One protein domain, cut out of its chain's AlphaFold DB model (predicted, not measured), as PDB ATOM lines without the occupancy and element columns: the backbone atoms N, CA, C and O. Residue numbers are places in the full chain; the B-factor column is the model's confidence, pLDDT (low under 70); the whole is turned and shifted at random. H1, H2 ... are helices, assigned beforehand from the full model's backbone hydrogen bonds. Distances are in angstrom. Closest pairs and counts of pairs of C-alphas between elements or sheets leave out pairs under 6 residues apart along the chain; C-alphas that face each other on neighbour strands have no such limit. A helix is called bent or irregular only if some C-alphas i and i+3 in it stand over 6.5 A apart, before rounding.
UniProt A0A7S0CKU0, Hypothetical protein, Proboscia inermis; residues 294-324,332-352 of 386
ATOM      1  N   GLU A 294       4.052 -34.718  43.493       75.25
ATOM      2  CA  GLU A 294       4.871 -35.410  42.494       75.25
ATOM      3  C   GLU A 294       6.096 -34.563  42.117       75.25
ATOM      4  O   GLU A 294       7.219 -35.069  42.148       75.25
ATOM      5  N   ALA A 295       5.925 -33.257  41.886       77.06
ATOM      6  CA  ALA A 295       7.039 -32.344  41.626       77.06
ATOM      7  C   ALA A 295       7.999 -32.199  42.824       77.06
ATOM      8  O   ALA A 295       9.218 -32.139  42.639       77.06
ATOM      9  N   THR A 296       7.482 -32.160  44.058       74.62
ATOM     10  CA  THR A 296       8.339 -32.057  45.258       74.62
ATOM     11  C   THR A 296       9.116 -33.349  45.537       74.62
ATOM     12  O   THR A 296      10.279 -33.270  45.940       74.62
ATOM     13  N   MET A 297       8.535 -34.522  45.263       76.50
ATOM     14  CA  MET A 297       9.225 -35.816  45.346       76.50
ATOM     15  C   MET A 297      10.261 -35.989  44.229       76.50
ATOM     16  O   MET A 297      11.407 -36.325  44.522       76.50
ATOM     17  N   ALA A 298       9.909 -35.680  42.976       86.56
ATOM     18  CA  ALA A 298      10.831 -35.758  41.841       86.56
ATOM     19  C   ALA A 298      12.077 -34.880  42.048       86.56
ATOM     20  O   ALA A 298      13.196 -35.311  41.769       86.56
ATOM     21  N   LYS A 299      11.906 -33.677  42.618       83.12
ATOM     22  CA  LYS A 299      13.040 -32.824  42.986       83.12
ATOM     23  C   LYS A 299      13.920 -33.454  44.073       83.12
ATOM     24  O   LYS A 299      15.138 -33.401  43.954       83.12
ATOM     25  N   GLN A 300      13.339 -34.075  45.104       77.62
ATOM     26  CA  GLN A 300      14.129 -34.760  46.138       77.62
ATOM     27  C   GLN A 300      14.910 -35.964  45.591       77.62
ATOM     28  O   GLN A 300      15.991 -36.259  46.095       77.62
ATOM     29  N   GLU A 301      14.394 -36.665  44.580       90.75
ATOM     30  CA  GLU A 301      15.133 -37.737  43.900       90.75
ATOM     31  C   GLU A 301      16.269 -37.192  43.022       90.75
ATOM     32  O   GLU A 301      17.365 -37.757  43.023       90.75
ATOM     33  N   GLU A 302      16.064 -36.062  42.336       91.62
ATOM     34  CA  GLU A 302      17.130 -35.381  41.594       91.62
ATOM     35  C   GLU A 302      18.229 -34.832  42.518       91.62
ATOM     36  O   GLU A 302      19.404 -35.114  42.283       91.62
ATOM     37  N   ASP A 303      17.864 -34.140  43.603       83.69
ATOM     38  CA  ASP A 303      18.811 -33.633  44.607       83.69
ATOM     39  C   ASP A 303      19.647 -34.794  45.199       83.69
ATOM     40  O   ASP A 303      20.874 -34.702  45.273       83.69
ATOM     41  N   LYS A 304      19.021 -35.940  45.528       87.94
ATOM     42  CA  LYS A 304      19.725 -37.160  45.983       87.94
ATOM     43  C   LYS A 304      20.679 -37.727  44.930       87.94
ATOM     44  O   LYS A 304      21.799 -38.099  45.274       87.94
ATOM     45  N   ARG A 305      20.273 -37.785  43.654       93.56
ATOM     46  CA  ARG A 305      21.135 -38.265  42.558       93.56
ATOM     47  C   ARG A 305      22.369 -37.374  42.389       93.56
ATOM     48  O   ARG A 305      23.462 -37.890  42.179       93.56
ATOM     49  N   VAL A 306      22.208 -36.056  42.515       89.31
ATOM     50  CA  VAL A 306      23.314 -35.085  42.426       89.31
ATOM     51  C   VAL A 306      24.281 -35.204  43.611       89.31
ATOM     52  O   VAL A 306      25.484 -35.024  43.426       89.31
ATOM     53  N   VAL A 307      23.798 -35.535  44.815       85.88
ATOM     54  CA  VAL A 307      24.673 -35.844  45.964       85.88
ATOM     55  C   VAL A 307      25.464 -37.134  45.719       85.88
ATOM     56  O   VAL A 307      26.682 -37.125  45.881       85.88
ATOM     57  N   ALA A 308      24.816 -38.202  45.244       90.81
ATOM     58  CA  ALA A 308      25.488 -39.469  44.944       90.81
ATOM     59  C   ALA A 308      26.581 -39.326  43.861       90.81
ATOM     60  O   ALA A 308      27.703 -39.778  44.069       90.81
ATOM     61  N   GLU A 309      26.309 -38.617  42.754       92.62
ATOM     62  CA  GLU A 309      27.304 -38.357  41.691       92.62
ATOM     63  C   GLU A 309      28.522 -37.558  42.208       92.62
ATOM     64  O   GLU A 309      29.644 -37.723  41.724       92.62
ATOM     65  N   LYS A 310      28.328 -36.685  43.209       88.19
ATOM     66  CA  LYS A 310      29.431 -35.969  43.869       88.19
ATOM     67  C   LYS A 310      30.249 -36.875  44.786       88.19
ATOM     68  O   LYS A 310      31.469 -36.738  44.799       88.19
ATOM     69  N   GLN A 311      29.605 -37.774  45.532       83.44
ATOM     70  CA  GLN A 311      30.294 -38.725  46.409       83.44
ATOM     71  C   GLN A 311      31.129 -39.721  45.596       83.44
ATOM     72  O   GLN A 311      32.321 -39.842  45.855       83.44
ATOM     73  N   GLU A 312      30.563 -40.317  44.539       93.81
ATOM     74  CA  GLU A 312      31.279 -41.218  43.619       93.81
ATOM     75  C   GLU A 312      32.512 -40.536  42.996       93.81
ATOM     76  O   GLU A 312      33.609 -41.096  42.991       93.81
ATOM     77  N   ARG A 313      32.381 -39.273  42.554       86.50
ATOM     78  CA  ARG A 313      33.527 -38.478  42.074       86.50
ATOM     79  C   ARG A 313      34.589 -38.220  43.140       86.50
ATOM     80  O   ARG A 313      35.762 -38.126  42.786       86.50
ATOM     81  N   LEU A 314      34.202 -38.041  44.400       82.00
ATOM     82  CA  LEU A 314      35.132 -37.740  45.489       82.00
ATOM     83  C   LEU A 314      35.872 -39.003  45.950       82.00
ATOM     84  O   LEU A 314      37.077 -38.944  46.172       82.00
ATOM     85  N   GLU A 315      35.195 -40.154  45.993       83.81
ATOM     86  CA  GLU A 315      35.830 -41.462  46.203       83.81
ATOM     87  C   GLU A 315      36.798 -41.806  45.064       83.81
ATOM     88  O   GLU A 315      37.943 -42.178  45.327       83.81
ATOM     89  N   GLN A 316      36.397 -41.600  43.803       87.75
ATOM     90  CA  GLN A 316      37.285 -41.807  42.658       87.75
ATOM     91  C   GLN A 316      38.486 -40.850  42.686       87.75
ATOM     92  O   GLN A 316      39.614 -41.283  42.472       87.75
ATOM     93  N   ALA A 317      38.284 -39.574  43.030       83.88
ATOM     94  CA  ALA A 317      39.381 -38.621  43.195       83.88
ATOM     95  C   ALA A 317      40.314 -38.967  44.371       83.88
ATOM     96  O   ALA A 317      41.487 -38.595  44.325       83.88
ATOM     97  N   ARG A 318      39.821 -39.676  45.402       80.31
ATOM     98  CA  ARG A 318      40.638 -40.213  46.500       80.31
ATOM     99  C   ARG A 318      41.478 -41.399  46.027       80.31
ATOM    100  O   ARG A 318      42.676 -41.402  46.275       80.31
ATOM    101  N   LEU A 319      40.892 -42.346  45.294       84.62
ATOM    102  CA  LEU A 319      41.621 -43.461  44.667       84.62
ATOM    103  C   LEU A 319      42.692 -42.967  43.669       84.62
ATOM    104  O   LEU A 319      43.823 -43.430  43.713       84.62
ATOM    105  N   ASP A 320      42.394 -41.943  42.862       83.19
ATOM    106  CA  ASP A 320      43.346 -41.274  41.946       83.19
ATOM    107  C   ASP A 320      44.400 -40.375  42.663       83.19
ATOM    108  O   ASP A 320      45.151 -39.623  42.020       83.19
ATOM    109  N   LEU A 321      44.421 -40.367  44.000       75.88
ATOM    110  CA  LEU A 321      45.407 -39.680  44.854       75.88
ATOM    111  C   LEU A 321      46.188 -40.666  45.733       75.88
ATOM    112  O   LEU A 321      47.369 -40.441  45.961       75.88
ATOM    113  N   TRP A 322      45.524 -41.725  46.198       73.38
ATOM    114  CA  TRP A 322      46.039 -42.770  47.081       73.38
ATOM    115  C   TRP A 322      46.247 -44.057  46.266       73.38
ATOM    116  O   TRP A 322      45.527 -45.039  46.449       73.38
ATOM    117  N   GLY A 323      47.178 -44.014  45.306       65.81
ATOM    118  CA  GLY A 323      47.627 -45.215  44.596       65.81
ATOM    119  C   GLY A 323      48.386 -46.166  45.529       65.81
ATOM    120  O   GLY A 323      48.835 -45.746  46.592       65.81
ATOM    121  N   ASP A 324      48.539 -47.432  45.128       60.59
ATOM    122  CA  ASP A 324      49.143 -48.509  45.939       60.59
ATOM    123  C   ASP A 324      50.686 -48.394  46.099       60.59
ATOM    124  O   ASP A 324      51.408 -49.389  45.998       60.59
ATOM    125  N   TRP A 332      54.568 -37.061  52.548       68.62
ATOM    126  CA  TRP A 332      53.232 -36.593  52.977       68.62
ATOM    127  C   TRP A 332      52.972 -35.101  52.725       68.62
ATOM    128  O   TRP A 332      51.918 -34.755  52.189       68.62
ATOM    129  N   ASP A 333      53.935 -34.221  53.013       74.94
ATOM    130  CA  ASP A 333      53.850 -32.775  52.733       74.94
ATOM    131  C   ASP A 333      53.591 -32.487  51.238       74.94
ATOM    132  O   ASP A 333      52.885 -31.540  50.864       74.94
ATOM    133  N   ALA A 334      54.156 -33.309  50.347       77.75
ATOM    134  CA  ALA A 334      53.980 -33.176  48.905       77.75
ATOM    135  C   ALA A 334      52.608 -33.697  48.444       77.75
ATOM    136  O   ALA A 334      51.989 -33.096  47.555       77.75
ATOM    137  N   ILE A 335      52.114 -34.775  49.058       73.31
ATOM    138  CA  ILE A 335      50.781 -35.346  48.815       73.31
ATOM    139  C   ILE A 335      49.689 -34.385  49.302       73.31
ATOM    140  O   ILE A 335      48.789 -34.037  48.533       73.31
ATOM    141  N   GLU A 336      49.794 -33.886  50.534       77.44
ATOM    142  CA  GLU A 336      48.812 -32.993  51.155       77.44
ATOM    143  C   GLU A 336      48.681 -31.678  50.373       77.44
ATOM    144  O   GLU A 336      47.577 -31.242  50.021       77.44
ATOM    145  N   LYS A 337      49.817 -31.116  49.941       84.38
ATOM    146  CA  LYS A 337      49.848 -29.961  49.042       84.38
ATOM    147  C   LYS A 337      49.199 -30.242  47.681       84.38
ATOM    148  O   LYS A 337      48.393 -29.430  47.222       84.38
ATOM    149  N   ARG A 338      49.499 -31.379  47.033       79.69
ATOM    150  CA  ARG A 338      48.838 -31.785  45.771       79.69
ATOM    151  C   ARG A 338      47.327 -31.951  45.953       79.69
ATOM    152  O   ARG A 338      46.569 -31.626  45.038       79.69
ATOM    153  N   MET A 339      46.884 -32.442  47.109       77.00
ATOM    154  CA  MET A 339      45.470 -32.618  47.434       77.00
ATOM    155  C   MET A 339      44.765 -31.266  47.608       77.00
ATOM    156  O   MET A 339      43.736 -31.039  46.967       77.00
ATOM    157  N   LYS A 340      45.359 -30.326  48.357       78.62
ATOM    158  CA  LYS A 340      44.875 -28.937  48.480       78.62
ATOM    159  C   LYS A 340      44.799 -28.234  47.115       78.62
ATOM    160  O   LYS A 340      43.765 -27.656  46.781       78.62
ATOM    161  N   GLU A 341      45.832 -28.353  46.276       81.75
ATOM    162  CA  GLU A 341      45.839 -27.787  44.915       81.75
ATOM    163  C   GLU A 341      44.756 -28.412  44.000       81.75
ATOM    164  O   GLU A 341      44.085 -27.685  43.261       81.75
ATOM    165  N   LYS A 342      44.517 -29.735  44.078       78.69
ATOM    166  CA  LYS A 342      43.431 -30.422  43.343       78.69
ATOM    167  C   LYS A 342      42.031 -29.990  43.813       78.69
ATOM    168  O   LYS A 342      41.162 -29.775  42.969       78.69
ATOM    169  N   LEU A 343      41.794 -29.845  45.120       73.06
ATOM    170  CA  LEU A 343      40.482 -29.467  45.676       73.06
ATOM    171  C   LEU A 343      40.064 -28.045  45.268       73.06
ATOM    172  O   LEU A 343      38.938 -27.843  44.806       73.06
ATOM    173  N   VAL A 344      40.996 -27.087  45.322       76.81
ATOM    174  CA  VAL A 344      40.782 -25.718  44.819       76.81
ATOM    175  C   VAL A 344      40.470 -25.728  43.317       76.81
ATOM    176  O   VAL A 344      39.542 -25.050  42.872       76.81
ATOM    177  N   ALA A 345      41.170 -26.546  42.521       75.25
ATOM    178  CA  ALA A 345      40.909 -26.676  41.082       75.25
ATOM    179  C   ALA A 345      39.532 -27.292  40.747       75.25
ATOM    180  O   ALA A 345      38.989 -27.023  39.674       75.25
ATOM    181  N   LEU A 346      38.947 -28.080  41.657       74.19
ATOM    182  CA  LEU A 346      37.581 -28.611  41.556       74.19
ATOM    183  C   LEU A 346      36.502 -27.624  42.045       74.19
ATOM    184  O   LEU A 346      35.312 -27.917  41.928       74.19
ATOM    185  N   GLY A 347      36.891 -26.462  42.582       74.81
ATOM    186  CA  GLY A 347      35.970 -25.493  43.179       74.81
ATOM    187  C   GLY A 347      35.428 -25.913  44.550       74.81
ATOM    188  O   GLY A 347      34.426 -25.357  44.998       74.81
ATOM    189  N   VAL A 348      36.073 -26.877  45.215       66.25
ATOM    190  CA  VAL A 348      35.767 -27.306  46.592       66.25
ATOM    191  C   VAL A 348      36.617 -26.475  47.558       66.25
ATOM    192  O   VAL A 348      37.449 -26.987  48.301       66.25
ATOM    193  N   ASP A 349      36.452 -25.156  47.477       44.09
ATOM    194  CA  ASP A 349      37.231 -24.175  48.231       44.09
ATOM    195  C   ASP A 349      36.421 -23.698  49.448       44.09
ATOM    196  O   ASP A 349      35.290 -23.228  49.299       44.09
ATOM    197  N   GLY A 350      36.971 -23.869  50.656       50.31
ATOM    198  CA  GLY A 350      36.307 -23.520  51.921       50.31
ATOM    199  C   GLY A 350      36.146 -24.646  52.953       50.31
ATOM    200  O   GLY A 350      35.750 -24.349  54.079       50.31
ATOM    201  N   ILE A 351      36.485 -25.905  52.637       49.75
ATOM    202  CA  ILE A 351      36.653 -26.942  53.673       49.75
ATOM    203  C   ILE A 351      38.005 -26.704  54.352       49.75
ATOM    204  O   ILE A 351      39.043 -27.201  53.915       49.75
ATOM    205  N   VAL A 352      37.985 -25.897  55.412       40.16
ATOM    206  CA  VAL A 352      39.122 -25.769  56.323       40.16
ATOM    207  C   VAL A 352      39.178 -27.045  57.152       40.16
ATOM    208  O   VAL A 352      38.431 -27.197  58.116       40.16
TER     209      VAL A 352
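What this domain is: This is residues 294 to 324 and 332 to 352 of the 386 residues of the protein "Hypothetical protein" of Proboscia inermis (UniProt A0A7S0CKU0). One long helix, H1, is not bent and sticks out with its residues 294 to 313; a shorter helix, H2, lies off its last part and runs back toward H1's beginning, with a gap between the two. The printed part has 52 residues, with two named helices in the order H1, H2 and no named strand; the class is all helix. It is only just extended, close to loose, with a radius of gyration of the C-alphas of 15.1 A, and only just elongated, spanning 50 by 26 by 15 A.

Where its parts are: H1, residues 294 to 319, measures 37.7 A from C-alpha 294 at (4.871, -35.410, 42.494) to C-alpha 319 at (41.621, -43.461, 44.667). H2, residues 332 to 345, measures 19.8 A and ends with C-alpha 345 at (40.909, -26.676, 41.082).

How they stand to each other: H1 and H2 are near each other, with no pair of C-alphas within 8 A but 5 pairs within 10 A. Along H1 x rises; along H2 it falls from 53.232 at C-alpha 332 to 40.909 at C-alpha 345. In H1 and H2 every O i to N i+4 pair is within hydrogen-bond range.

The domain as a whole: The C-alphas farthest apart, of Glu 294 and Asp 333, are 50.1 A apart. Residues 325 to 331 are not printed, and C-alphas 324 and 332 are 14.4 A apart across this cut. Residues 323 to 324, 332 and 348 to 352 have pLDDT under 70.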